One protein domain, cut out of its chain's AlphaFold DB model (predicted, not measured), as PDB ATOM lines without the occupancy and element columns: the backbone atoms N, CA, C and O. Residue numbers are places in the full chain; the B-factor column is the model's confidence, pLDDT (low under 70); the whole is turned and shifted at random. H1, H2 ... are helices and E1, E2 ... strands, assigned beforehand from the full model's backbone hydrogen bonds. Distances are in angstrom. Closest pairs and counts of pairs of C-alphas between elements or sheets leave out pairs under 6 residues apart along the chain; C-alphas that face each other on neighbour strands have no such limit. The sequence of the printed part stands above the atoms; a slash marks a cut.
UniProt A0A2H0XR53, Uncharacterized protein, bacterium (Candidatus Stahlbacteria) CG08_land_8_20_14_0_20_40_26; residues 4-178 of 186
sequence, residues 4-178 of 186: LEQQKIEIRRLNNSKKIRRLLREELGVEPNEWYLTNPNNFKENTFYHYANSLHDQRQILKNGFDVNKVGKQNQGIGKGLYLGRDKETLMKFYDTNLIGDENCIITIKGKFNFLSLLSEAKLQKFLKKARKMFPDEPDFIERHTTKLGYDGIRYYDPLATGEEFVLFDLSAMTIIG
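Overview. This is residues 4 to 178 of the 186 residues of an uncharacterized protein of bacterium (Candidatus Stahlbacteria) CG08_land_8_20_14_0_20_40_26 (UniProt A0A2H0XR53). Two small sheets meet through their edge strands, E2 of a four-stranded sheet and E1 of a three-stranded one. H6 and H7 cover one face of the four-stranded sheet, H3 and H5 sandwich the three-stranded one, and H1 and H2 form a corner at one end, where H1 grazes the larger sheet. The printed part has 175 residues with seven named helices and seven named strands, in the order H1 H2 E1 H3 H4 E2 H5 E3 E4 H6 H7 E5 E6 E7, and its class is mixed, helices and strands. The larger sheet, order E2 E6 E5 E4, is mixed; the smaller, E1 E3 E7, is antiparallel. The whole is compact, with a radius of gyration of the C-alphas of 16.0 A and a rounded outline of 40 by 39 by 29 A.

Arrangement. In the larger sheet E6, residues 163 to 168, and E5, residues 153 to 158, form a hairpin at 160 degrees, with N 156 and O 165 at 2.9 A, within hydrogen-bond range. E2, residues 82 to 84, is antiparallel to E6, with N 84 and O 166 at 2.9 A. E4, residues 115 to 118, is parallel to E5 at 34 degrees, with N 118 and O 155 at 2.7 A. H6, residues 121 to 134, and H7, residues 141 to 148, lie on the same face of this sheet. E4, H6, H7 and E5 form a strand-helix-strand unit, two parallel neighbour strands with helices between, and its crossover is right-handed. H6, with its residues 128 to 134 alone, touches H7 about perpendicular at 90 degrees, the closest C-alphas being those of Ala 131 and His 145, 5.4 A apart. H6 has a height over the sheet of 11.4 A and only just stands up from it, rising 43 degrees. H1, residues 4 to 15, and H4, residues 68 to 74, only graze this sheet. H2, residues 18 to 28, is close to but not clearly touching H1, at a steep tilt of 63 degrees, the same way; their closest C-alphas, of Leu 14 and Ile 20, are 7.2 A apart. The closest C-alphas of E2 and E1, residues 47 to 51, are those of Leu 84 and His 50, 5.0 A apart. E3, residues 106 to 110, is antiparallel to E1, with N 48 and O 109 at 2.8 A, and to E7, residues 175 to 177, with N 110 and O 175 at 2.9 A. H3, residues 55 to 64, and H5, residues 88 to 96, make three layers with this sheet, helices on both faces. H3 runs along E3 at 8 degrees on the local plane, and H5 along E1 at 10 degrees on the local plane. Every O i to N i+4 pair is within hydrogen-bond range in H1, H3, H5, H6 and H7; H2 has 6 of 7 and H4 2 of 3.

Along the chain. H1 begins at C-alpha 4, (-29.141, -35.850, 61.223), and is 16.5 A long from first to last C-alpha. H6 is 19.9 A long, H2 15.3 A and H3 14.2 A. E6 measures 16.6 A, E5 15.7 A, E1 13.8 A and E3 13.3 A. E5 begins at C-alpha 153, (-37.452, -39.539, 47.111), and E7 ends at C-alpha 177, (-47.241, -26.439, 58.444).

Size, cuts and confidence. The two C-alphas farthest apart, of Lys 18 and Lys 63, are 44.1 A apart. The printed part has no cut, and the link from H2 to E1, 18 residues, is long. The mean pLDDT of the printed part is 87.1; residues 33 to 34, 72 to 77, 97 to 103, 173 and 178 are under 70.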
ATOM      1  N   LEU A   4     -29.206 -37.285  61.494       93.19
ATOM      2  CA  LEU A   4     -29.141 -35.850  61.223       93.19
ATOM      3  C   LEU A   4     -27.698 -35.339  61.296       93.19
ATOM      4  O   LEU A   4     -27.253 -34.630  60.397       93.19
ATOM      5  N   GLU A   5     -26.941 -35.732  62.316       95.44
ATOM      6  CA  GLU A   5     -25.539 -35.355  62.469       95.44
ATOM      7  C   GLU A   5     -24.660 -35.957  61.369       95.44
ATOM      8  O   GLU A   5     -23.790 -35.265  60.834       95.44
ATOM      9  N   GLN A   6     -24.932 -37.196  60.938       94.62
ATOM     10  CA  GLN A   6     -24.271 -37.769  59.758       94.62
ATOM     11  C   GLN A   6     -24.514 -36.903  58.516       94.62
ATOM     12  O   GLN A   6     -23.567 -36.517  57.829       94.62
ATOM     13  N   GLN A   7     -25.772 -36.532  58.268       94.88
ATOM     14  CA  GLN A   7     -26.150 -35.688  57.136       94.88
ATOM     15  C   GLN A   7     -25.475 -34.313  57.206       94.88
ATOM     16  O   GLN A   7     -24.949 -33.842  56.195       94.88
ATOM     17  N   LYS A   8     -25.400 -33.694  58.393       96.25
ATOM     18  CA  LYS A   8     -24.689 -32.424  58.587       96.25
ATOM     19  C   LYS A   8     -23.205 -32.538  58.247       96.25
ATOM     20  O   LYS A   8     -22.658 -31.659  57.583       96.25
ATOM     21  N   ILE A   9     -22.536 -33.607  58.683       96.50
ATOM     22  CA  ILE A   9     -21.112 -33.846  58.397       96.50
ATOM     23  C   ILE A   9     -20.874 -34.017  56.891       96.50
ATOM     24  O   ILE A   9     -19.924 -33.436  56.358       96.50
ATOM     25  N   GLU A  10     -21.730 -34.773  56.197       96.06
ATOM     26  CA  GLU A  10     -21.635 -34.970  54.745       96.06
ATOM     27  C   GLU A  10     -21.692 -33.640  53.989       96.06
ATOM     28  O   GLU A  10     -20.818 -33.363  53.164       96.06
ATOM     29  N   ILE A  11     -22.664 -32.785  54.319       96.50
ATOM     30  CA  ILE A  11     -22.822 -31.482  53.666       96.50
ATOM     31  C   ILE A  11     -21.671 -30.539  54.015       96.50
ATOM     32  O   ILE A  11     -21.086 -29.938  53.115       96.50
ATOM     33  N   ARG A  12     -21.237 -30.471  55.285       95.88
ATOM     34  CA  ARG A  12     -20.048 -29.679  55.661       95.88
ATOM     35  C   ARG A  12     -18.822 -30.091  54.846       95.88
ATOM     36  O   ARG A  12     -18.038 -29.235  54.440       95.88
ATOM     37  N   ARG A  13     -18.634 -31.390  54.594       95.94
ATOM     38  CA  ARG A  13     -17.515 -31.891  53.785       95.94
ATOM     39  C   ARG A  13     -17.636 -31.475  52.317       95.94
ATOM     40  O   ARG A  13     -16.626 -31.108  51.720       95.94
ATOM     41  N   LEU A  14     -18.837 -31.537  51.743       95.19
ATOM     42  CA  LEU A  14     -19.082 -31.163  50.348       95.19
ATOM     43  C   LEU A  14     -18.909 -29.655  50.128       95.19
ATOM     44  O   LEU A  14     -18.128 -29.274  49.253       95.19
ATOM     45  N   ASN A  15     -19.490 -28.816  50.991       93.31
ATOM     46  CA  ASN A  15     -19.357 -27.353  50.930       93.31
ATOM     47  C   ASN A  15     -17.887 -26.894  51.030       93.31
ATOM     48  O   ASN A  15     -17.481 -25.884  50.453       93.31
ATOM     49  N   ASN A  16     -17.047 -27.649  51.747       92.00
ATOM     50  CA  ASN A  16     -15.622 -27.351  51.915       92.00
ATOM     51  C   ASN A  16     -14.705 -28.035  50.886       92.00
ATOM     52  O   ASN A  16     -13.483 -27.885  50.944       92.00
ATOM     53  N   SER A  17     -15.262 -28.777  49.929       93.81
ATOM     54  CA  SER A  17     -14.481 -29.460  48.899       93.81
ATOM     55  C   SER A  17     -13.787 -28.466  47.969       93.81
ATOM     56  O   SER A  17     -14.430 -27.613  47.359       93.81
ATOM     57  N   LYS A  18     -12.471 -28.631  47.765       93.00
ATOM     58  CA  LYS A  18     -11.698 -27.826  46.798       93.00
ATOM     59  C   LYS A  18     -12.309 -27.857  45.393       93.00
ATOM     60  O   LYS A  18     -12.297 -26.832  44.723       93.00
ATOM     61  N   LYS A  19     -12.859 -29.005  44.969       92.06
ATOM     62  CA  LYS A  19     -13.527 -29.156  43.664       92.06
ATOM     63  C   LYS A  19     -14.746 -28.234  43.567       92.06
ATOM     64  O   LYS A  19     -14.862 -27.505  42.593       92.06
ATOM     65  N   ILE A  20     -15.601 -28.241  44.589       91.00
ATOM     66  CA  ILE A  20     -16.824 -27.427  44.631       91.00
ATOM     67  C   ILE A  20     -16.482 -25.938  44.690       91.00
ATOM     68  O   ILE A  20     -16.984 -25.161  43.893       91.00
ATOM     69  N   ARG A  21     -15.546 -25.547  45.558       89.50
ATOM     70  CA  ARG A  21     -15.096 -24.151  45.665       89.50
ATOM     71  C   ARG A  21     -14.426 -23.616  44.402       89.50
ATOM     72  O   ARG A  21     -14.342 -22.405  44.221       89.50
ATOM     73  N   ARG A  22     -13.830 -24.493  43.592       91.06
ATOM     74  CA  ARG A  22     -13.278 -24.111  42.291       91.06
ATOM     75  C   ARG A  22     -14.408 -23.920  41.284       91.06
ATOM     76  O   ARG A  22     -14.482 -22.844  40.712       91.06
ATOM     77  N   LEU A  23     -15.306 -24.901  41.178       90.88
ATOM     78  CA  LEU A  23     -16.484 -24.830  40.312       90.88
ATOM     79  C   LEU A  23     -17.288 -23.548  40.560       90.88
ATOM     80  O   LEU A  23     -17.573 -22.826  39.623       90.88
ATOM     81  N   LEU A  24     -17.591 -23.218  41.818       89.69
ATOM     82  CA  LEU A  24     -18.385 -22.026  42.136       89.69
ATOM     83  C   LEU A  24     -17.704 -20.720  41.718       89.69
ATOM     84  O   LEU A  24     -18.377 -19.798  41.273       89.69
ATOM     85  N   ARG A  25     -16.372 -20.643  41.814       89.44
ATOM     86  CA  ARG A  25     -15.624 -19.475  41.328       89.44
ATOM     87  C   ARG A  25     -15.620 -19.384  39.808       89.44
ATOM     88  O   ARG A  25     -15.690 -18.282  39.285       89.44
ATOM     89  N   GLU A  26     -15.512 -20.523  39.130       90.50
ATOM     90  CA  GLU A  26     -15.506 -20.606  37.666       90.50
ATOM     91  C   GLU A  26     -16.888 -20.280  37.075       90.50
ATOM     92  O   GLU A  26     -16.963 -19.529  36.110       90.50
ATOM     93  N   GLU A  27     -17.965 -20.798  37.670       88.38
ATOM     94  CA  GLU A  27     -19.331 -20.683  37.140       88.38
ATOM     95  C   GLU A  27     -20.048 -19.403  37.583       88.38
ATOM     96  O   GLU A  27     -20.755 -18.788  36.790       88.38
ATOM     97  N   LEU A  28     -19.891 -18.991  38.849       83.75
ATOM     98  CA  LEU A  28     -20.641 -17.854  39.394       83.75
ATOM     99  C   LEU A  28     -19.827 -16.558  39.420       83.75
ATOM    100  O   LEU A  28     -20.411 -15.482  39.450       83.75
ATOM    101  N   GLY A  29     -18.491 -16.633  39.445       81.44
ATOM    102  CA  GLY A  29     -17.628 -15.445  39.507       81.44
ATOM    103  C   GLY A  29     -17.775 -14.602  40.784       81.44
ATOM    104  O   GLY A  29     -17.264 -13.486  40.827       81.44
ATOM    105  N   VAL A  30     -18.457 -15.122  41.810       75.75
ATOM    106  CA  VAL A  30     -18.749 -14.427  43.074       75.75
ATOM    107  C   VAL A  30     -17.901 -14.937  44.237       75.75
ATOM    108  O   VAL A  30     -17.377 -16.063  44.230       75.75
ATOM    109  N   GLU A  31     -17.802 -14.105  45.270       75.44
ATOM    110  CA  GLU A  31     -17.090 -14.424  46.502       75.44
ATOM    111  C   GLU A  31     -17.804 -15.531  47.312       75.44
ATOM    112  O   GLU A  31     -19.020 -15.707  47.217       75.44
ATOM    113  N   PRO A  32     -17.079 -16.307  48.148       72.12
ATOM    114  CA  PRO A  32     -17.648 -17.441  48.880       72.12
ATOM    115  C   PRO A  32     -18.831 -17.142  49.804       72.12
ATOM    116  O   PRO A  32     -19.613 -18.040  50.110       72.12
ATOM    117  N   ASN A  33     -18.940 -15.908  50.289       67.75
ATOM    118  CA  ASN A  33     -20.044 -15.432  51.123       67.75
ATOM    119  C   ASN A  33     -21.351 -15.228  50.337       67.75
ATOM    120  O   ASN A  33     -22.407 -15.135  50.957       67.75
ATOM    121  N   GLU A  34     -21.275 -15.178  49.009       66.75
ATOM    122  CA  GLU A  34     -22.420 -15.061  48.102       66.75
ATOM    123  C   GLU A  34     -22.839 -16.420  47.524       66.75
ATOM    124  O   GLU A  34     -23.817 -16.512  46.786       66.75
ATOM    125  N   TRP A  35     -22.137 -17.505  47.869       78.50
ATOM    126  CA  TRP A  35     -22.566 -18.845  47.487       78.50
ATOM    127  C   TRP A  35     -23.803 -19.248  48.285       78.50
ATOM    128  O   TRP A  35     -23.782 -19.295  49.517       78.50
ATOM    129  N   TYR A  36     -24.856 -19.640  47.576       82.81
ATOM    130  CA  TYR A  36     -26.102 -20.137  48.153       82.81
ATOM    131  C   TYR A  36     -25.965 -21.571  48.675       82.81
ATOM    132  O   TYR A  36     -26.850 -22.383  48.482       82.81
ATOM    133  N   LEU A  37     -24.866 -21.938  49.337       91.69
ATOM    134  CA  LEU A  37     -24.745 -23.281  49.903       91.69
ATOM    135  C   LEU A  37     -25.477 -23.370  51.241       91.69
ATOM    136  O   LEU A  37     -25.326 -22.521  52.118       91.69
ATOM    137  N   THR A  38     -26.250 -24.436  51.407       94.00
ATOM    138  CA  THR A  38     -26.999 -24.740  52.626       94.00
ATOM    139  C   THR A  38     -26.057 -24.766  53.833       94.00
ATOM    140  O   THR A  38     -24.950 -25.315  53.753       94.00
ATOM    141  N   ASN A  39     -26.478 -24.208  54.968       94.31
ATOM    142  CA  ASN A  39     -25.734 -24.257  56.219       94.31
ATOM    143  C   ASN A  39     -26.248 -25.411  57.099       94.31
ATOM    144  O   ASN A  39     -27.342 -25.329  57.658       94.31
ATOM    145  N   PRO A  40     -25.447 -26.467  57.341       95.06
ATOM    146  CA  PRO A  40     -25.880 -27.612  58.146       95.06
ATOM    147  C   PRO A  40     -26.247 -27.283  59.596       95.06
ATOM    148  O   PRO A  40     -26.902 -28.082  60.265       95.06
ATOM    149  N   ASN A  41     -25.831 -26.123  60.110       94.75
ATOM    150  CA  ASN A  41     -26.231 -25.673  61.443       94.75
ATOM    151  C   ASN A  41     -27.710 -25.250  61.495       94.75
ATOM    152  O   ASN A  41     -28.301 -25.295  62.570       94.75
ATOM    153  N   ASN A  42     -28.316 -24.926  60.349       95.12
ATOM    154  CA  ASN A  42     -29.724 -24.542  60.235       95.12
ATOM    155  C   ASN A  42     -30.666 -25.760  60.145       95.12
ATOM    156  O   ASN A  42     -31.888 -25.608  60.206       95.12
ATOM    157  N   PHE A  43     -30.125 -26.979  60.019       95.38
ATOM    158  CA  PHE A  43     -30.935 -28.181  59.827       95.38
ATOM    159  C   PHE A  43     -31.727 -28.537  61.082       95.38
ATOM    160  O   PHE A  43     -31.168 -28.727  62.166       95.38
ATOM    161  N   LYS A  44     -33.033 -28.728  60.894       94.44
ATOM    162  CA  LYS A  44     -33.961 -29.224  61.912       94.44
ATOM    163  C   LYS A  44     -34.386 -30.645  61.565       94.44
ATOM    164  O   LYS A  44     -34.577 -30.982  60.397       94.44
ATOM    165  N   GLU A  45     -34.531 -31.484  62.583       92.75
ATOM    166  CA  GLU A  45     -34.930 -32.873  62.383       92.75
ATOM    167  C   GLU A  45     -36.294 -32.955  61.681       92.75
ATOM    168  O   GLU A  45     -37.223 -32.217  62.019       92.75
ATOM    169  N   ASN A  46     -36.403 -33.847  60.688       92.19
ATOM    170  CA  ASN A  46     -37.638 -34.128  59.946       92.19
ATOM    171  C   ASN A  46     -38.337 -32.878  59.381       92.19
ATOM    172  O   ASN A  46     -39.553 -32.888  59.211       92.19
ATOM    173  N   THR A  47     -37.589 -31.800  59.134       95.00
ATOM    174  CA  THR A  47     -38.117 -30.516  58.669       95.00
ATOM    175  C   THR A  47     -37.465 -30.148  57.346       95.00
ATOM    176  O   THR A  47     -36.244 -30.210  57.202       95.00
ATOM    177  N   PHE A  48     -38.301 -29.755  56.397       95.81
ATOM    178  CA  PHE A  48     -37.941 -29.400  55.035       95.81
ATOM    179  C   PHE A  48     -38.719 -28.153  54.619       95.81
ATOM    180  O   PHE A  48     -39.713 -27.788  55.251       95.81
ATOM    181  N   TYR A  49     -38.272 -27.506  53.552       94.62
ATOM    182  CA  TYR A  49     -38.866 -26.277  53.049       94.62
ATOM    183  C   TYR A  49     -39.071 -26.369  51.547       94.62
ATOM    184  O   TYR A  49     -38.219 -26.896  50.837       94.62
ATOM    185  N   HIS A  50     -40.187 -25.831  51.075       92.50
ATOM    186  CA  HIS A  50     -40.467 -25.645  49.659       92.50
ATOM    187  C   HIS A  50     -40.683 -24.159  49.385       92.50
ATOM    188  O   HIS A  50     -41.293 -23.465  50.201       92.50
ATOM    189  N   TYR A  51     -40.190 -23.683  48.245       89.12
ATOM    190  CA  TYR A  51     -40.447 -22.332  47.771       89.12
ATOM    191  C   TYR A  51     -41.604 -22.375  46.767       89.12
ATOM    192  O   TYR A  51     -41.448 -22.919  45.677       89.12
ATOM    193  N   ALA A  52     -42.765 -21.840  47.141       87.88
ATOM    194  CA  ALA A  52     -43.920 -21.761  46.250       87.88
ATOM    195  C   ALA A  52     -43.689 -20.728  45.139       87.88
ATOM    196  O   ALA A  52     -42.980 -19.742  45.328       87.88
ATOM    197  N   ASN A  53     -44.359 -20.888  43.998       84.06
ATOM    198  CA  ASN A  53     -44.129 -20.014  42.841       84.06
ATOM    199  C   ASN A  53     -44.628 -18.573  43.050       84.06
ATOM    200  O   ASN A  53     -44.271 -17.667  42.303       84.06
ATOM    201  N   SER A  54     -45.520 -18.367  44.019       84.56
ATOM    202  CA  SER A  54     -46.048 -17.060  44.409       84.56
ATOM    203  C   SER A  54     -46.733 -17.144  45.771       84.56
ATOM    204  O   SER A  54     -47.090 -18.229  46.233       84.56
ATOM    205  N   LEU A  55     -47.046 -15.992  46.366       85.56
ATOM    206  CA  LEU A  55     -47.874 -15.923  47.572       85.56
ATOM    207  C   LEU A  55     -49.266 -16.544  47.365       85.56
ATOM    208  O   LEU A  55     -49.835 -17.142  48.275       85.56
ATOM    209  N   HIS A  56     -49.835 -16.411  46.164       87.19
ATOM    210  CA  HIS A  56     -51.106 -17.059  45.848       87.19
ATOM    211  C   HIS A  56     -50.964 -18.585  45.854       87.19
ATOM    212  O   HIS A  56     -51.784 -19.263  46.465       87.19
ATOM    213  N   ASP A  57     -49.915 -19.105  45.214       86.44
ATOM    214  CA  ASP A  57     -49.608 -20.538  45.170       86.44
ATOM    215  C   ASP A  57     -49.386 -21.097  46.581       86.44
ATOM    216  O   ASP A  57     -50.010 -22.083  46.965       86.44
ATOM    217  N   GLN A  58     -48.619 -20.382  47.409       88.75
ATOM    218  CA  GLN A  58     -48.412 -20.725  48.813       88.75
ATOM    219  C   GLN A  58     -49.736 -20.854  49.572       88.75
ATOM    220  O   GLN A  58     -49.987 -21.881  50.202       88.75
ATOM    221  N   ARG A  59     -50.630 -19.865  49.449       88.44
ATOM    222  CA  ARG A  59     -51.945 -19.896  50.108       88.44
ATOM    223  C   ARG A  59     -52.803 -21.059  49.620       88.44
ATOM    224  O   ARG A  59     -53.511 -21.666  50.421       88.44
ATOM    225  N   GLN A  60     -52.757 -21.374  48.324       89.31
ATOM    226  CA  GLN A  60     -53.481 -22.522  47.774       89.31
ATOM    227  C   GLN A  60     -52.935 -23.843  48.315       89.31
ATOM    228  O   GLN A  60     -53.731 -24.698  48.699       89.31
ATOM    229  N   ILE A  61     -51.611 -23.996  48.394       89.62
ATOM    230  CA  ILE A  61     -50.972 -25.205  48.922       89.62
ATOM    231  C   ILE A  61     -51.267 -25.375  50.412       89.62
ATOM    232  O   ILE A  61     -51.600 -26.472  50.850       89.62
ATOM    233  N   LEU A  62     -51.198 -24.302  51.201       88.12
ATOM    234  CA  LEU A  62     -51.527 -24.365  52.626       88.12
ATOM    235  C   LEU A  62     -52.991 -24.740  52.871       88.12
ATOM    236  O   LEU A  62     -53.280 -25.470  53.812       88.12
ATOM    237  N   LYS A  63     -53.907 -24.251  52.028       87.69
ATOM    238  CA  LYS A  63     -55.343 -24.516  52.163       87.69
ATOM    239  C   LYS A  63     -55.741 -25.911  51.682       87.69
ATOM    240  O   LYS A  63     -56.585 -26.550  52.299       87.69
ATOM    241  N   ASN A  64     -55.190 -26.354  50.553       87.56
ATOM    242  CA  ASN A  64     -55.686 -27.530  49.832       87.56
ATOM    243  C   ASN A  64     -54.683 -28.693  49.789       87.56
ATOM    244  O   ASN A  64     -55.003 -29.752  49.255       87.56
ATOM    245  N   GLY A  65     -53.470 -28.507  50.310       87.00
ATOM    246  CA  GLY A  65     -52.350 -29.409  50.066       87.00
ATOM    247  C   GLY A  65     -51.712 -29.207  48.688       87.00
ATOM    248  O   GLY A  65     -52.127 -28.367  47.887       87.00
ATOM    249  N   PHE A  66     -50.671 -29.991  48.403       85.62
ATOM    250  CA  PHE A  66     -50.033 -29.998  47.087       85.62
ATOM    251  C   PHE A  66     -50.897 -30.736  46.061       85.62
ATOM    252  O   PHE A  66     -51.296 -31.879  46.272       85.62
ATOM    253  N   ASP A  67     -51.114 -30.114  44.904       81.88
ATOM    254  CA  ASP A  67     -51.685 -30.796  43.743       81.88
ATOM    255  C   ASP A  67     -50.603 -31.664  43.078       81.88
ATOM    256  O   ASP A  67     -49.725 -31.161  42.368       81.88
ATOM    257  N   VAL A  68     -50.679 -32.978  43.306       72.94
ATOM    258  CA  VAL A  68     -49.738 -33.989  42.785       72.94
ATOM    259  C   VAL A  68     -49.550 -33.859  41.266       72.94
ATOM    260  O   VAL A  68     -48.433 -33.975  40.757       72.94
ATOM    261  N   ASN A  69     -50.616 -33.528  40.526       70.31
ATOM    262  CA  ASN A  69     -50.555 -33.396  39.070       70.31
ATOM    263  C   ASN A  69     -49.776 -32.152  38.622       70.31
ATOM    264  O   ASN A  69     -49.217 -32.146  37.521       70.31
ATOM    265  N   LYS A  70     -49.750 -31.092  39.440       72.88
ATOM    266  CA  LYS A  70     -48.978 -29.869  39.163       72.88
ATOM    267  C   LYS A  70     -47.511 -30.037  39.530       72.88
ATOM    268  O   LYS A  70     -46.656 -29.679  38.719       72.88
ATOM    269  N   VAL A  71     -47.228 -30.660  40.677       73.94
ATOM    270  CA  VAL A  71     -45.860 -30.972  41.128       73.94
ATOM    271  C   VAL A  71     -45.089 -31.744  40.048       73.94
ATOM    272  O   VAL A  71     -43.956 -31.395  39.720       73.94
ATOM    273  N   GLY A  72     -45.725 -32.736  39.415       60.84
ATOM    274  CA  GLY A  72     -45.100 -33.541  38.360       60.84
ATOM    275  C   GLY A  72     -44.929 -32.848  36.996       60.84
ATOM    276  O   GLY A  72     -44.233 -33.373  36.128       60.84
ATOM    277  N   LYS A  73     -45.558 -31.688  36.758       60.25
ATOM    278  CA  LYS A  73     -45.534 -30.997  35.450       60.25
ATOM    279  C   LYS A  73     -44.639 -29.760  35.410       60.25
ATOM    280  O   LYS A  73     -44.187 -29.411  34.323       60.25
ATOM    281  N   GLN A  74     -44.419 -29.095  36.542       55.84
ATOM    282  CA  GLN A  74     -43.827 -27.750  36.569       55.84
ATOM    283  C   GLN A  74     -42.342 -27.704  36.946       55.84
ATOM    284  O   GLN A  74     -41.685 -26.710  36.651       55.84
ATOM    285  N   ASN A  75     -41.785 -28.760  37.540       59.09
ATOM    286  CA  ASN A  75     -40.430 -28.682  38.079       59.09
ATOM    287  C   ASN A  75     -39.355 -29.029  37.036       59.09
ATOM    288  O   ASN A  75     -39.313 -30.140  36.504       59.09
ATOM    289  N   GLN A  76     -38.481 -28.058  36.760       58.38
ATOM    290  CA  GLN A  76     -37.279 -28.220  35.946       58.38
ATOM    291  C   GLN A  76     -36.115 -28.621  36.859       58.38
ATOM    292  O   GLN A  76     -35.641 -27.825  37.659       58.38
ATOM    293  N   GLY A  77     -35.671 -29.870  36.759       69.38
ATOM    294  CA  GLY A  77     -34.545 -30.391  37.527       69.38
ATOM    295  C   GLY A  77     -34.298 -31.859  37.200       69.38
ATOM    296  O   GLY A  77     -34.641 -32.328  36.113       69.38
ATOM    297  N   ILE A  78     -33.707 -32.603  38.138       77.44
ATOM    298  CA  ILE A  78     -33.333 -34.003  37.913       77.44
ATOM    299  C   ILE A  78     -34.558 -34.908  37.746       77.44
ATOM    300  O   ILE A  78     -34.460 -35.872  37.007       77.44
ATOM    301  N   GLY A  79     -35.714 -34.609  38.342       77.50
ATOM    302  CA  GLY A  79     -36.935 -35.408  38.184       77.50
ATOM    303  C   GLY A  79     -38.233 -34.628  38.396       77.50
ATOM    304  O   GLY A  79     -38.222 -33.469  38.809       77.50
ATOM    305  N   LYS A  80     -39.360 -35.289  38.120       83.12
ATOM    306  CA  LYS A  80     -40.716 -34.766  38.325       83.12
ATOM    307  C   LYS A  80     -41.182 -35.092  39.743       83.12
ATOM    308  O   LYS A  80     -41.732 -36.153  39.979       83.12
ATOM    309  N   GLY A  81     -40.913 -34.211  40.693       88.00
ATOM    310  CA  GLY A  81     -41.328 -34.387  42.085       88.00
ATOM    311  C   GLY A  81     -41.258 -33.074  42.845       88.00
ATOM    312  O   GLY A  81     -40.925 -32.045  42.258       88.00
ATOM    313  N   LEU A  82     -41.591 -33.090  44.131       90.69
ATOM    314  CA  LEU A  82     -41.575 -31.901  44.975       90.69
ATOM    315  C   LEU A  82     -40.144 -31.606  45.433       90.69
ATOM    316  O   LEU A  82     -39.545 -32.409  46.148       90.69
ATOM    317  N   TYR A  83     -39.612 -30.455  45.025       91.88
ATOM    318  CA  TYR A  83     -38.272 -30.020  45.409       91.88
ATOM    319  C   TYR A  83     -38.298 -29.403  46.799       91.88
ATOM    320  O   TYR A  83     -39.127 -28.530  47.080       91.88
ATOM    321  N   LEU A  84     -37.394 -29.873  47.654       93.75
ATOM    322  CA  LEU A  84     -37.287 -29.455  49.042       93.75
ATOM    323  C   LEU A  84     -35.844 -29.074  49.384       93.75
ATOM    324  O   LEU A  84     -34.903 -29.757  48.987       93.75
ATOM    325  N   GLY A  85     -35.696 -28.046  50.216       94.50
ATOM    326  CA  GLY A  85     -34.447 -27.675  50.877       94.50
ATOM    327  C   GLY A  85     -34.505 -27.923  52.386       94.50
ATOM    328  O   GLY A  85     -35.578 -28.075  52.974       94.50
ATOM    329  N   ARG A  86     -33.342 -27.949  53.042       94.06
ATOM    330  CA  ARG A  86     -33.232 -28.085  54.510       94.06
ATOM    331  C   ARG A  86     -32.832 -26.821  55.253       94.06
ATOM    332  O   ARG A  86     -32.969 -26.768  56.476       94.06
ATOM    333  N   ASP A  87     -32.379 -25.810  54.530       94.75
ATOM    334  CA  ASP A  87     -32.045 -24.502  55.068       94.75
ATOM    335  C   ASP A  87     -32.986 -23.463  54.466       94.75
ATOM    336  O   ASP A  87     -32.876 -23.117  53.289       94.75
ATOM    337  N   LYS A  88     -33.936 -22.996  55.284       92.19
ATOM    338  CA  LYS A  88     -34.917 -21.983  54.883       92.19
ATOM    339  C   LYS A  88     -34.223 -20.722  54.371       92.19
ATOM    340  O   LYS A  88     -34.643 -20.180  53.356       92.19
ATOM    341  N   GLU A  89     -33.179 -20.265  55.059       89.56
ATOM    342  CA  GLU A  89     -32.512 -19.001  54.736       89.56
ATOM    343  C   GLU A  89     -31.788 -19.092  53.397       89.56
ATOM    344  O   GLU A  89     -31.899 -18.190  52.569       89.56
ATOM    345  N   THR A  90     -31.080 -20.196  53.157       90.00
ATOM    346  CA  THR A  90     -30.417 -20.423  51.870       90.00
ATOM    347  C   THR A  90     -31.425 -20.556  50.736       90.00
ATOM    348  O   THR A  90     -31.222 -19.953  49.683       90.00
ATOM    349  N   LEU A  91     -32.519 -21.294  50.951       89.38
ATOM    350  CA  LEU A  91     -33.571 -21.447  49.947       89.38
ATOM    351  C   LEU A  91     -34.180 -20.086  49.582       89.38
ATOM    352  O   LEU A  91     -34.317 -19.779  48.404       89.38
ATOM    353  N   MET A  92     -34.474 -19.244  50.577       86.25
ATOM    354  CA  MET A  92     -34.954 -17.881  50.342       86.25
ATOM    355  C   MET A  92     -33.961 -17.072  49.509       86.25
ATOM    356  O   MET A  92     -34.347 -16.539  48.478       86.25
ATOM    357  N   LYS A  93     -32.681 -17.032  49.901       83.31
ATOM    358  CA  LYS A  93     -31.647 -16.278  49.171       83.31
ATOM    359  C   LYS A  93     -31.493 -16.735  47.719       83.31
ATOM    360  O   LYS A  93     -31.325 -15.903  46.835       83.31
ATOM    361  N   PHE A  94     -31.564 -18.045  47.475       84.12
ATOM    362  CA  PHE A  94     -31.447 -18.611  46.132       84.12
ATOM    363  C   PHE A  94     -32.596 -18.179  45.205       84.12
ATOM    364  O   PHE A  94     -32.368 -17.915  44.027       84.12
ATOM    365  N   TYR A  95     -33.824 -18.072  45.722       78.12
ATOM    366  CA  TYR A  95     -34.981 -17.630  44.934       78.12
ATOM    367  C   TYR A  95     -35.186 -16.104  44.931       78.12
ATOM    368  O   TYR A  95     -35.817 -15.577  44.012       78.12
ATOM    369  N   ASP A  96     -34.623 -15.382  45.902       71.12
ATOM    370  CA  ASP A  96     -34.673 -13.917  45.994       71.12
ATOM    371  C   ASP A  96     -33.886 -13.235  44.862       71.12
ATOM    372  O   ASP A  96     -34.365 -12.287  44.241       71.12
ATOM    373  N   THR A  97     -32.742 -13.799  44.461       57.91
ATOM    374  CA  THR A  97     -31.954 -13.285  43.323       57.91
ATOM    375  C   THR A  97     -32.669 -13.338  41.974       57.91
ATOM    376  O   THR A  97     -32.278 -12.628  41.051       57.91
ATOM    377  N   ASN A  98     -33.752 -14.112  41.872       54.50
ATOM    378  CA  ASN A  98     -34.609 -14.193  40.691       54.50
ATOM    379  C   ASN A  98     -35.859 -13.286  40.774       54.50
ATOM    380  O   ASN A  98     -36.768 -13.441  39.960       54.50
ATOM    381  N   LEU A  99     -35.911 -12.330  41.718       46.44
ATOM    382  CA  LEU A  99     -36.990 -11.336  41.904       46.44
ATOM    383  C   LEU A  99     -38.364 -11.906  42.323       46.44
ATOM    384  O   LEU A  99     -39.384 -11.238  42.154       46.44
ATOM    385  N   ILE A 100     -38.415 -13.109  42.907       51.16
ATOM    386  CA  ILE A 100     -39.660 -13.706  43.450       51.16
ATOM    387  C   ILE A 100     -39.683 -13.672  44.997       51.16
ATOM    388  O   ILE A 100     -40.700 -14.010  45.599       51.16
ATOM    389  N   GLY A 101     -38.577 -13.265  45.637       53.00
ATOM    390  CA  GLY A 101     -38.236 -13.420  47.060       53.00
ATOM    391  C   GLY A 101     -39.134 -12.735  48.091       53.00
ATOM    392  O   GLY A 101     -38.702 -11.802  48.755       53.00
ATOM    393  N   ASP A 102     -40.359 -13.214  48.292       65.75
ATOM    394  CA  ASP A 102     -41.121 -12.923  49.507       65.75
ATOM    395  C   ASP A 102     -40.961 -14.105  50.477       65.75
ATOM    396  O   ASP A 102     -41.223 -15.253  50.111       65.75
ATOM    397  N   GLU A 103     -40.562 -13.846  51.729       68.19
ATOM    398  CA  GLU A 103     -40.551 -14.860  52.797       68.19
ATOM    399  C   GLU A 103     -41.901 -15.588  52.895       68.19
ATOM    400  O   GLU A 103     -41.952 -16.781  53.214       68.19
ATOM    401  N   ASN A 104     -42.988 -14.898  52.540       73.06
ATOM    402  CA  ASN A 104     -44.333 -15.451  52.513       73.06
ATOM    403  C   ASN A 104     -44.535 -16.570  51.468       73.06
ATOM    404  O   ASN A 104     -45.571 -17.233  51.492       73.06
ATOM    405  N   CYS A 105     -43.579 -16.815  50.568       86.31
ATOM    406  CA  CYS A 105     -43.610 -17.921  49.607       86.31
ATOM    407  C   CYS A 105     -43.006 -19.225  50.160       86.31
ATOM    408  O   CYS A 105     -43.114 -20.268  49.513       86.31
ATOM    409  N   ILE A 106     -42.396 -19.212  51.351       90.19
ATOM    410  CA  ILE A 106     -41.862 -20.429  51.973       90.19
ATOM    411  C   ILE A 106     -42.980 -21.259  52.610       90.19
ATOM    412  O   ILE A 106     -43.782 -20.768  53.406       90.19
ATOM    413  N   ILE A 107     -42.958 -22.561  52.336       91.50
ATOM    414  CA  ILE A 107     -43.791 -23.570  52.991       91.50
ATOM    415  C   ILE A 107     -42.900 -24.463  53.851       91.50
ATOM    416  O   ILE A 107     -41.897 -24.995  53.376       91.50
ATOM    417  N   THR A 108     -43.282 -24.654  55.117       93.75
ATOM    418  CA  THR A 108     -42.607 -25.600  56.018       93.75
ATOM    419  C   THR A 108     -43.280 -26.962  55.935       93.75
ATOM    420  O   THR A 108     -44.497 -27.078  56.066       93.75
ATOM    421  N   ILE A 109     -42.479 -28.005  55.758       93.88
ATOM    422  CA  ILE A 109     -42.927 -29.387  55.628       93.88
ATOM    423  C   ILE A 109     -42.271 -30.222  56.724       93.88
ATOM    424  O   ILE A 109     -41.052 -30.173  56.907       93.88
ATOM    425  N   LYS A 110     -43.069 -31.015  57.445       92.31
ATOM    426  CA  LYS A 110     -42.568 -32.049  58.353       92.31
ATOM    427  C   LYS A 110     -42.879 -33.439  57.822       92.31
ATOM    428  O   LYS A 110     -43.975 -33.694  57.328       92.31
ATOM    429  N   GLY A 111     -41.918 -34.342  57.971       89.06
ATOM    430  CA  GLY A 111     -42.078 -35.737  57.578       89.06
ATOM    431  C   GLY A 111     -40.830 -36.568  57.850       89.06
ATOM    432  O   GLY A 111     -39.705 -36.064  57.831       89.06
ATOM    433  N   LYS A 112     -41.041 -37.858  58.121       92.00
ATOM    434  CA  LYS A 112     -39.975 -38.861  58.242       92.00
ATOM    435  C   LYS A 112     -39.804 -39.564  56.898       92.00
ATOM    436  O   LYS A 112     -40.280 -40.678  56.725       92.00
ATOM    437  N   PHE A 113     -39.154 -38.888  55.958       92.94
ATOM    438  CA  PHE A 113     -38.967 -39.400  54.602       92.94
ATOM    439  C   PHE A 113     -37.693 -40.245  54.478       92.94
ATOM    440  O   PHE A 113     -36.617 -39.860  54.951       92.94
ATOM    441  N   ASN A 114     -37.801 -41.374  53.789       94.56
ATOM    442  CA  ASN A 114     -36.701 -42.246  53.415       94.56
ATOM    443  C   ASN A 114     -36.132 -41.836  52.047       94.56
ATOM    444  O   ASN A 114     -36.566 -42.315  50.997       94.56
ATOM    445  N   PHE A 115     -35.133 -40.952  52.055       95.56
ATOM    446  CA  PHE A 115     -34.466 -40.490  50.837       95.56
ATOM    447  C   PHE A 115     -33.299 -41.389  50.419       95.56
ATOM    448  O   PHE A 115     -32.391 -41.676  51.205       95.56
ATOM    449  N   LEU A 116     -33.239 -41.724  49.131       96.81
ATOM    450  CA  LEU A 116     -32.053 -42.319  48.527       96.81
ATOM    451  C   LEU A 116     -30.939 -41.267  48.404       96.81
ATOM    452  O   LEU A 116     -31.059 -40.296  47.658       96.81
ATOM    453  N   SER A 117     -29.821 -41.476  49.106       96.94
ATOM    454  CA  SER A 117     -28.666 -40.567  49.058       96.94
ATOM    455  C   SER A 117     -27.825 -40.755  47.787       96.94
ATOM    456  O   SER A 117     -27.123 -41.757  47.609       96.94
ATOM    457  N   LEU A 118     -27.854 -39.739  46.926       96.81
ATOM    458  CA  LEU A 118     -27.128 -39.607  45.661       96.81
ATOM    459  C   LEU A 118     -26.164 -38.403  45.669       96.81
ATOM    460  O   LEU A 118     -25.807 -37.892  44.615       96.81
ATOM    461  N   LEU A 119     -25.686 -37.976  46.846       95.06
ATOM    462  CA  LEU A 119     -24.790 -36.814  47.020       95.06
ATOM    463  C   LEU A 119     -23.479 -36.864  46.211       95.06
ATOM    464  O   LEU A 119     -22.816 -35.851  46.015       95.06
ATOM    465  N   SER A 120     -23.052 -38.053  45.784       93.19
ATOM    466  CA  SER A 120     -21.892 -38.203  44.907       93.19
ATOM    467  C   SER A 120     -22.339 -38.137  43.455       93.19
ATOM    468  O   SER A 120     -23.155 -38.953  43.032       93.19
ATOM    469  N   GLU A 121     -21.704 -37.268  42.671       90.19
ATOM    470  CA  GLU A 121     -21.897 -37.173  41.218       90.19
ATOM    471  C   GLU A 121     -21.833 -38.549  40.530       90.19
ATOM    472  O   GLU A 121     -22.710 -38.905  39.750       90.19
ATOM    473  N   ALA A 122     -20.863 -39.394  40.893       94.38
ATOM    474  CA  ALA A 122     -20.745 -40.742  40.339       94.38
ATOM    475  C   ALA A 122     -21.931 -41.652  40.711       94.38
ATOM    476  O   ALA A 122     -22.390 -42.444  39.882       94.38
ATOM    477  N   LYS A 123     -22.447 -41.550  41.947       96.06
ATOM    478  CA  LYS A 123     -23.644 -42.293  42.376       96.06
ATOM    479  C   LYS A 123     -24.877 -41.816  41.615       96.06
ATOM    480  O   LYS A 123     -25.616 -42.658  41.109       96.06
ATOM    481  N   LEU A 124     -25.054 -40.500  41.496       95.38
ATOM    482  CA  LEU A 124     -26.147 -39.885  40.753       95.38
ATOM    483  C   LEU A 124     -26.130 -40.327  39.284       95.38
ATOM    484  O   LEU A 124     -27.104 -40.902  38.814       95.38
ATOM    485  N   GLN A 125     -25.006 -40.184  38.581       95.56
ATOM    486  CA  GLN A 125     -24.905 -40.574  37.168       95.56
ATOM    487  C   GLN A 125     -25.167 -42.071  36.951       95.56
ATOM    488  O   GLN A 125     -25.886 -42.465  36.028       95.56
ATOM    489  N   LYS A 126     -24.640 -42.933  37.833       97.31
ATOM    490  CA  LYS A 126     -24.918 -44.377  37.785       97.31
ATOM    491  C   LYS A 126     -26.404 -44.673  38.001       97.31
ATOM    492  O   LYS A 126     -26.951 -45.539  37.315       97.31
ATOM    493  N   PHE A 127     -27.040 -43.973  38.938       96.94
ATOM    494  CA  PHE A 127     -28.466 -44.098  39.212       96.94
ATOM    495  C   PHE A 127     -29.301 -43.676  37.998       96.94
ATOM    496  O   PHE A 127     -30.099 -44.476  37.515       96.94
ATOM    497  N   LEU A 128     -29.049 -42.488  37.440       94.75
ATOM    498  CA  LEU A 128     -29.761 -41.957  36.273       94.75
ATOM    499  C   LEU A 128     -29.646 -42.888  35.062       94.75
ATOM    500  O   LEU A 128     -30.650 -43.219  34.430       94.75
ATOM    501  N   LYS A 129     -28.439 -43.396  34.783       95.75
ATOM    502  CA  LYS A 129     -28.206 -44.362  33.701       95.75
ATOM    503  C   LYS A 129     -28.989 -45.661  33.908       95.75
ATOM    504  O   LYS A 129     -29.541 -46.208  32.954       95.75
ATOM    505  N   LYS A 130     -29.031 -46.176  35.142       96.50
ATOM    506  CA  LYS A 130     -29.769 -47.404  35.468       96.50
ATOM    507  C   LYS A 130     -31.279 -47.193  35.360       96.50
ATOM    508  O   LYS A 130     -31.941 -48.021  34.743       96.50
ATOM    509  N   ALA A 131     -31.791 -46.088  35.898       95.31
ATOM    510  CA  ALA A 131     -33.198 -45.720  35.816       95.31
ATOM    511  C   ALA A 131     -33.650 -45.624  34.351       95.31
ATOM    512  O   ALA A 131     -34.598 -46.300  33.959       95.31
ATOM    513  N   ARG A 132     -32.898 -44.893  33.512       94.44
ATOM    514  CA  ARG A 132     -33.201 -44.741  32.080       94.44
ATOM    515  C   ARG A 132     -33.158 -46.071  31.331       94.44
ATOM    516  O   ARG A 132     -33.975 -46.303  30.455       94.44
ATOM    517  N   LYS A 133     -32.227 -46.966  31.675       96.44
ATOM    518  CA  LYS A 133     -32.165 -48.305  31.068       96.44
ATOM    519  C   LYS A 133     -33.363 -49.180  31.454       96.44
ATOM    520  O   LYS A 133     -33.779 -50.011  30.657       96.44
ATOM    521  N   MET A 134     -33.870 -49.047  32.680       95.75
ATOM    522  CA  MET A 134     -35.010 -49.835  33.161       95.75
ATOM    523  C   MET A 134     -36.353 -49.316  32.642       95.75
ATOM    524  O   MET A 134     -37.261 -50.120  32.455       95.75
ATOM    525  N   PHE A 135     -36.464 -48.007  32.416       94.12
ATOM    526  CA  PHE A 135     -37.682 -47.342  31.959       94.12
ATOM    527  C   PHE A 135     -37.339 -46.347  30.827       94.12
ATOM    528  O   PHE A 135     -37.252 -45.142  31.068       94.12
ATOM    529  N   PRO A 136     -37.045 -46.836  29.608       90.12
ATOM    530  CA  PRO A 136     -36.515 -46.007  28.522       90.12
ATOM    531  C   PRO A 136     -37.499 -44.942  28.023       90.12
ATOM    532  O   PRO A 136     -37.081 -43.804  27.810       90.12
ATOM    533  N   ASP A 137     -38.784 -45.289  27.929       90.12
ATOM    534  CA  ASP A 137     -39.833 -44.446  27.332       90.12
ATOM    535  C   ASP A 137     -40.667 -43.679  28.368       90.12
ATOM    536  O   ASP A 137     -41.565 -42.911  28.026       90.12
ATOM    537  N   GLU A 138     -40.364 -43.872  29.650       86.19
ATOM    538  CA  GLU A 138     -41.125 -43.287  30.747       86.19
ATOM    539  C   GLU A 138     -40.539 -41.918  31.133       86.19
ATOM    540  O   GLU A 138     -39.357 -41.815  31.496       86.19
ATOM    541  N   PRO A 139     -41.326 -40.831  31.088       83.12
ATOM    542  CA  PRO A 139     -40.847 -39.507  31.476       83.12
ATOM    543  C   PRO A 139     -40.593 -39.377  32.990       83.12
ATOM    544  O   PRO A 139     -39.884 -38.462  33.403       83.12
ATOM    545  N   ASP A 140     -41.140 -40.279  33.807       87.50
ATOM    546  CA  ASP A 140     -41.013 -40.392  35.269       87.50
ATOM    547  C   ASP A 140     -40.034 -41.516  35.694       87.50
ATOM    548  O   ASP A 140     -40.050 -41.984  36.831       87.50
ATOM    549  N   PHE A 141     -39.133 -41.953  34.801       91.88
ATOM    550  CA  PHE A 141     -38.195 -43.065  35.032       91.88
ATOM    551  C   PHE A 141     -37.404 -42.998  36.355       91.88
ATOM    552  O   PHE A 141     -37.050 -44.033  36.923       91.88
ATOM    553  N   ILE A 142     -37.110 -41.793  36.852       93.12
ATOM    554  CA  ILE A 142     -36.387 -41.555  38.112       93.12
ATOM    555  C   ILE A 142     -37.280 -41.828  39.309       93.12
ATOM    556  O   ILE A 142     -36.852 -42.541  40.216       93.12
ATOM    557  N   GLU A 143     -38.506 -41.307  39.292       92.31
ATOM    558  CA  GLU A 143     -39.523 -41.579  40.305       92.31
ATOM    559  C   GLU A 143     -39.771 -43.084  40.381       92.31
ATOM    560  O   GLU A 143     -39.539 -43.689  41.424       92.31
ATOM    561  N   ARG A 144     -40.092 -43.721  39.248       91.25
ATOM    562  CA  ARG A 144     -40.338 -45.169  39.177       91.25
ATOM    563  C   ARG A 144     -39.173 -45.997  39.684       91.25
ATOM    564  O   ARG A 144     -39.372 -47.013  40.349       91.25
ATOM    565  N   HIS A 145     -37.940 -45.612  39.352       95.50
ATOM    566  CA  HIS A 145     -36.780 -46.343  39.846       95.50
ATOM    567  C   HIS A 145     -36.588 -46.156  41.353       95.50
ATOM    568  O   HIS A 145     -36.288 -47.132  42.039       95.50
ATOM    569  N   THR A 146     -36.779 -44.936  41.856       95.44
ATOM    570  CA  THR A 146     -36.677 -44.589  43.281       95.44
ATOM    571  C   THR A 146     -37.714 -45.344  44.110       95.44
ATOM    572  O   THR A 146     -37.346 -46.049  45.051       95.44
ATOM    573  N   THR A 147     -38.983 -45.296  43.707       91.94
ATOM    574  CA  THR A 147     -40.092 -45.951  44.414       91.94
ATOM    575  C   THR A 147     -40.001 -47.472  44.328       91.94
ATOM    576  O   THR A 147     -40.200 -48.158  45.328       91.94
ATOM    577  N   LYS A 148     -39.562 -48.034  43.188       94.38
ATOM    578  CA  LYS A 148     -39.272 -49.480  43.062       94.38
ATOM    579  C   LYS A 148     -38.186 -49.964  44.031       94.38
ATOM    580  O   LYS A 148     -38.139 -51.152  44.343       94.38
ATOM    581  N   LEU A 149     -37.297 -49.078  44.480       95.62
ATOM    582  CA  LEU A 149     -36.277 -49.377  45.489       95.62
ATOM    583  C   LEU A 149     -36.765 -49.147  46.933       95.62
ATOM    584  O   LEU A 149     -35.997 -49.403  47.856       95.62
ATOM    585  N   GLY A 150     -38.012 -48.706  47.133       95.12
ATOM    586  CA  GLY A 150     -38.610 -48.471  48.451       95.12
ATOM    587  C   GLY A 150     -38.218 -47.138  49.099       95.12
ATOM    588  O   GLY A 150     -38.221 -47.037  50.325       95.12
ATOM    589  N   TYR A 151     -37.832 -46.144  48.296       96.00
ATOM    590  CA  TYR A 151     -37.527 -44.790  48.765       96.00
ATOM    591  C   TYR A 151     -38.639 -43.814  48.375       96.00
ATOM    592  O   TYR A 151     -39.198 -43.921  47.283       96.00
ATOM    593  N   ASP A 152     -38.881 -42.819  49.227       94.38
ATOM    594  CA  ASP A 152     -39.902 -41.782  49.011       94.38
ATOM    595  C   ASP A 152     -39.415 -40.712  48.022       94.38
ATOM    596  O   ASP A 152     -40.195 -39.997  47.391       94.38
ATOM    597  N   GLY A 153     -38.094 -40.582  47.892       95.06
ATOM    598  CA  GLY A 153     -37.452 -39.539  47.111       95.06
ATOM    599  C   GLY A 153     -35.946 -39.728  46.980       95.06
ATOM    600  O   GLY A 153     -35.361 -40.694  47.478       95.06
ATOM    601  N   ILE A 154     -35.296 -38.757  46.345       96.38
ATOM    602  CA  ILE A 154     -33.835 -38.676  46.238       96.38
ATOM    603  C   ILE A 154     -33.295 -37.460  46.986       96.38
ATOM    604  O   ILE A 154     -33.941 -36.421  47.062       96.38
ATOM    605  N   ARG A 155     -32.074 -37.591  47.502       96.31
ATOM    606  CA  ARG A 155     -31.259 -36.505  48.058       96.31
ATOM    607  C   ARG A 155     -29.988 -36.403  47.231       96.31
ATOM    608  O   ARG A 155     -29.261 -37.391  47.131       96.31
ATOM    609  N   TYR A 156     -29.691 -35.250  46.655       96.00
ATOM    610  CA  TYR A 156     -28.514 -35.056  45.807       96.00
ATOM    611  C   TYR A 156     -27.808 -33.740  46.136       96.00
ATOM    612  O   TYR A 156     -28.295 -32.951  46.941       96.00
ATOM    613  N   TYR A 157     -26.603 -33.568  45.591       95.06
ATOM    614  CA  TYR A 157     -25.804 -32.373  45.828       95.06
ATOM    615  C   TYR A 157     -25.658 -31.582  44.531       95.06
ATOM    616  O   TYR A 157     -25.082 -32.101  43.572       95.06
ATOM    617  N   ASP A 158     -26.160 -30.351  44.519       92.06
ATOM    618  CA  ASP A 158     -26.047 -29.415  43.404       92.06
ATOM    619  C   ASP A 158     -25.433 -28.094  43.887       92.06
ATOM    620  O   ASP A 158     -26.121 -27.268  44.489       92.06
ATOM    621  N   PRO A 159     -24.125 -27.883  43.662       90.81
ATOM    622  CA  PRO A 159     -23.444 -26.679  44.117       90.81
ATOM    623  C   PRO A 159     -23.910 -25.406  43.407       90.81
ATOM    624  O   PRO A 159     -23.660 -24.335  43.946       90.81
ATOM    625  N   LEU A 160     -24.531 -25.504  42.225       87.88
ATOM    626  CA  LEU A 160     -25.029 -24.343  41.477       87.88
ATOM    627  C   LEU A 160     -26.448 -23.936  41.910       87.88
ATOM    628  O   LEU A 160     -26.909 -22.862  41.531       87.88
ATOM    629  N   ALA A 161     -27.110 -24.774  42.711       87.81
ATOM    630  CA  ALA A 161     -28.358 -24.473  43.403       87.81
ATOM    631  C   ALA A 161     -28.085 -24.184  44.892       87.81
ATOM    632  O   ALA A 161     -27.211 -23.372  45.208       87.81
ATOM    633  N   THR A 162     -28.784 -24.856  45.820       90.50
ATOM    634  CA  THR A 162     -28.580 -24.641  47.260       90.50
ATOM    635  C   THR A 162     -27.508 -25.536  47.897       90.50
ATOM    636  O   THR A 162     -27.328 -25.562  49.117       90.50
ATOM    637  N   GLY A 163     -26.764 -26.315  47.111       92.50
ATOM    638  CA  GLY A 163     -25.828 -27.320  47.610       92.50
ATOM    639  C   GLY A 163     -26.517 -28.643  47.930       92.50
ATOM    640  O   GLY A 163     -26.221 -29.633  47.277       92.50
ATOM    641  N   GLU A 164     -27.420 -28.699  48.912       94.94
ATOM    642  CA  GLU A 164     -28.182 -29.917  49.244       94.94
ATOM    643  C   GLU A 164     -29.628 -29.818  48.756       94.94
ATOM    644  O   GLU A 164     -30.389 -28.990  49.241       94.94
ATOM    645  N   GLU A 165     -30.021 -30.738  47.878       93.56
ATOM    646  CA  GLU A 165     -31.345 -30.758  47.262       93.56
ATOM    647  C   GLU A 165     -32.059 -32.088  47.527       93.56
ATOM    648  O   GLU A 165     -31.444 -33.163  47.588       93.56
ATOM    649  N   PHE A 166     -33.383 -32.027  47.636       94.81
ATOM    650  CA  PHE A 166     -34.245 -33.193  47.784       94.81
ATOM    651  C   PHE A 166     -35.359 -33.149  46.745       94.81
ATOM    652  O   PHE A 166     -35.944 -32.097  46.510       94.81
ATOM    653  N   VAL A 167     -35.698 -34.304  46.175       94.00
ATOM    654  CA  VAL A 167     -36.905 -34.470  45.357       94.00
ATOM    655  C   VAL A 167     -37.750 -35.557  45.991       94.00
ATOM    656  O   VAL A 167     -37.323 -36.711  46.052       94.00
ATOM    657  N   LEU A 168     -38.926 -35.183  46.483       92.94
ATOM    658  CA  LEU A 168     -39.912 -36.097  47.044       92.94
ATOM    659  C   LEU A 168     -40.894 -36.517  45.943       92.94
ATOM    660  O   LEU A 168     -41.484 -35.662  45.281       92.94
ATOM    661  N   PHE A 169     -41.050 -37.822  45.739       90.38
ATOM    662  CA  PHE A 169     -41.980 -38.383  44.758       90.38
ATOM    663  C   PHE A 169     -43.259 -38.891  45.428       90.38
ATOM    664  O   PHE A 169     -44.350 -38.650  44.925       90.38
ATOM    665  N   ASP A 170     -43.131 -39.524  46.598       84.25
ATOM    666  CA  ASP A 170     -44.278 -39.937  47.406       84.25
ATOM    667  C   ASP A 170     -44.651 -38.847  48.423       84.25
ATOM    668  O   ASP A 170     -43.935 -38.586  49.392       84.25
ATOM    669  N   LEU A 171     -45.792 -38.196  48.194       81.31
ATOM    670  CA  LEU A 171     -46.304 -37.122  49.047       81.31
ATOM    671  C   LEU A 171     -47.199 -37.627  50.194       81.31
ATOM    672  O   LEU A 171     -47.614 -36.819  51.025       81.31
ATOM    673  N   SER A 172     -47.490 -38.929  50.278       75.88
ATOM    674  CA  SER A 172     -48.458 -39.489  51.238       75.88
ATOM    675  C   SER A 172     -48.048 -39.315  52.706       75.88
ATOM    676  O   SER A 172     -48.902 -39.190  53.582       75.88
ATOM    677  N   ALA A 173     -46.744 -39.257  52.988       69.19
ATOM    678  CA  ALA A 173     -46.194 -39.141  54.341       69.19
ATOM    679  C   ALA A 173     -45.953 -37.688  54.811       69.19
ATOM    680  O   ALA A 173     -45.360 -37.464  55.871       69.19
ATOM    681  N   MET A 174     -46.360 -36.687  54.024       81.62
ATOM    682  CA  MET A 174     -46.083 -35.274  54.288       81.62
ATOM    683  C   MET A 174     -47.117 -34.623  55.212       81.62
ATOM    684  O   MET A 174     -48.321 -34.789  55.049       81.62
ATOM    685  N   THR A 175     -46.645 -33.773  56.130       79.88
ATOM    686  CA  THR A 175     -47.477 -32.791  56.839       79.88
ATOM    687  C   THR A 175     -47.005 -31.376  56.522       79.88
ATOM    688  O   THR A 175     -45.842 -31.034  56.747       79.88
ATOM    689  N   ILE A 176     -47.914 -30.541  56.018       80.19
ATOM    690  CA  ILE A 176     -47.659 -29.126  55.730       80.19
ATOM    691  C   ILE A 176     -47.950 -28.303  56.988       80.19
ATOM    692  O   ILE A 176     -48.938 -28.543  57.679       80.19
ATOM    693  N   ILE A 177     -47.089 -27.335  57.295       73.81
ATOM    694  CA  ILE A 177     -47.241 -26.439  58.444       73.81
ATOM    695  C   ILE A 177     -47.366 -25.011  57.925       73.81
ATOM    696  O   ILE A 177     -46.413 -24.498  57.336       73.81
ATOM    697  N   GLY A 178     -48.510 -24.362  58.171       58.22
ATOM    698  CA  GLY A 178     -48.651 -22.940  57.839       58.22
ATOM    699  C   GLY A 178     -50.050 -22.342  57.655       58.22
ATOM    700  O   GLY A 178     -50.115 -21.192  57.252       58.22
TER     701      GLY A 178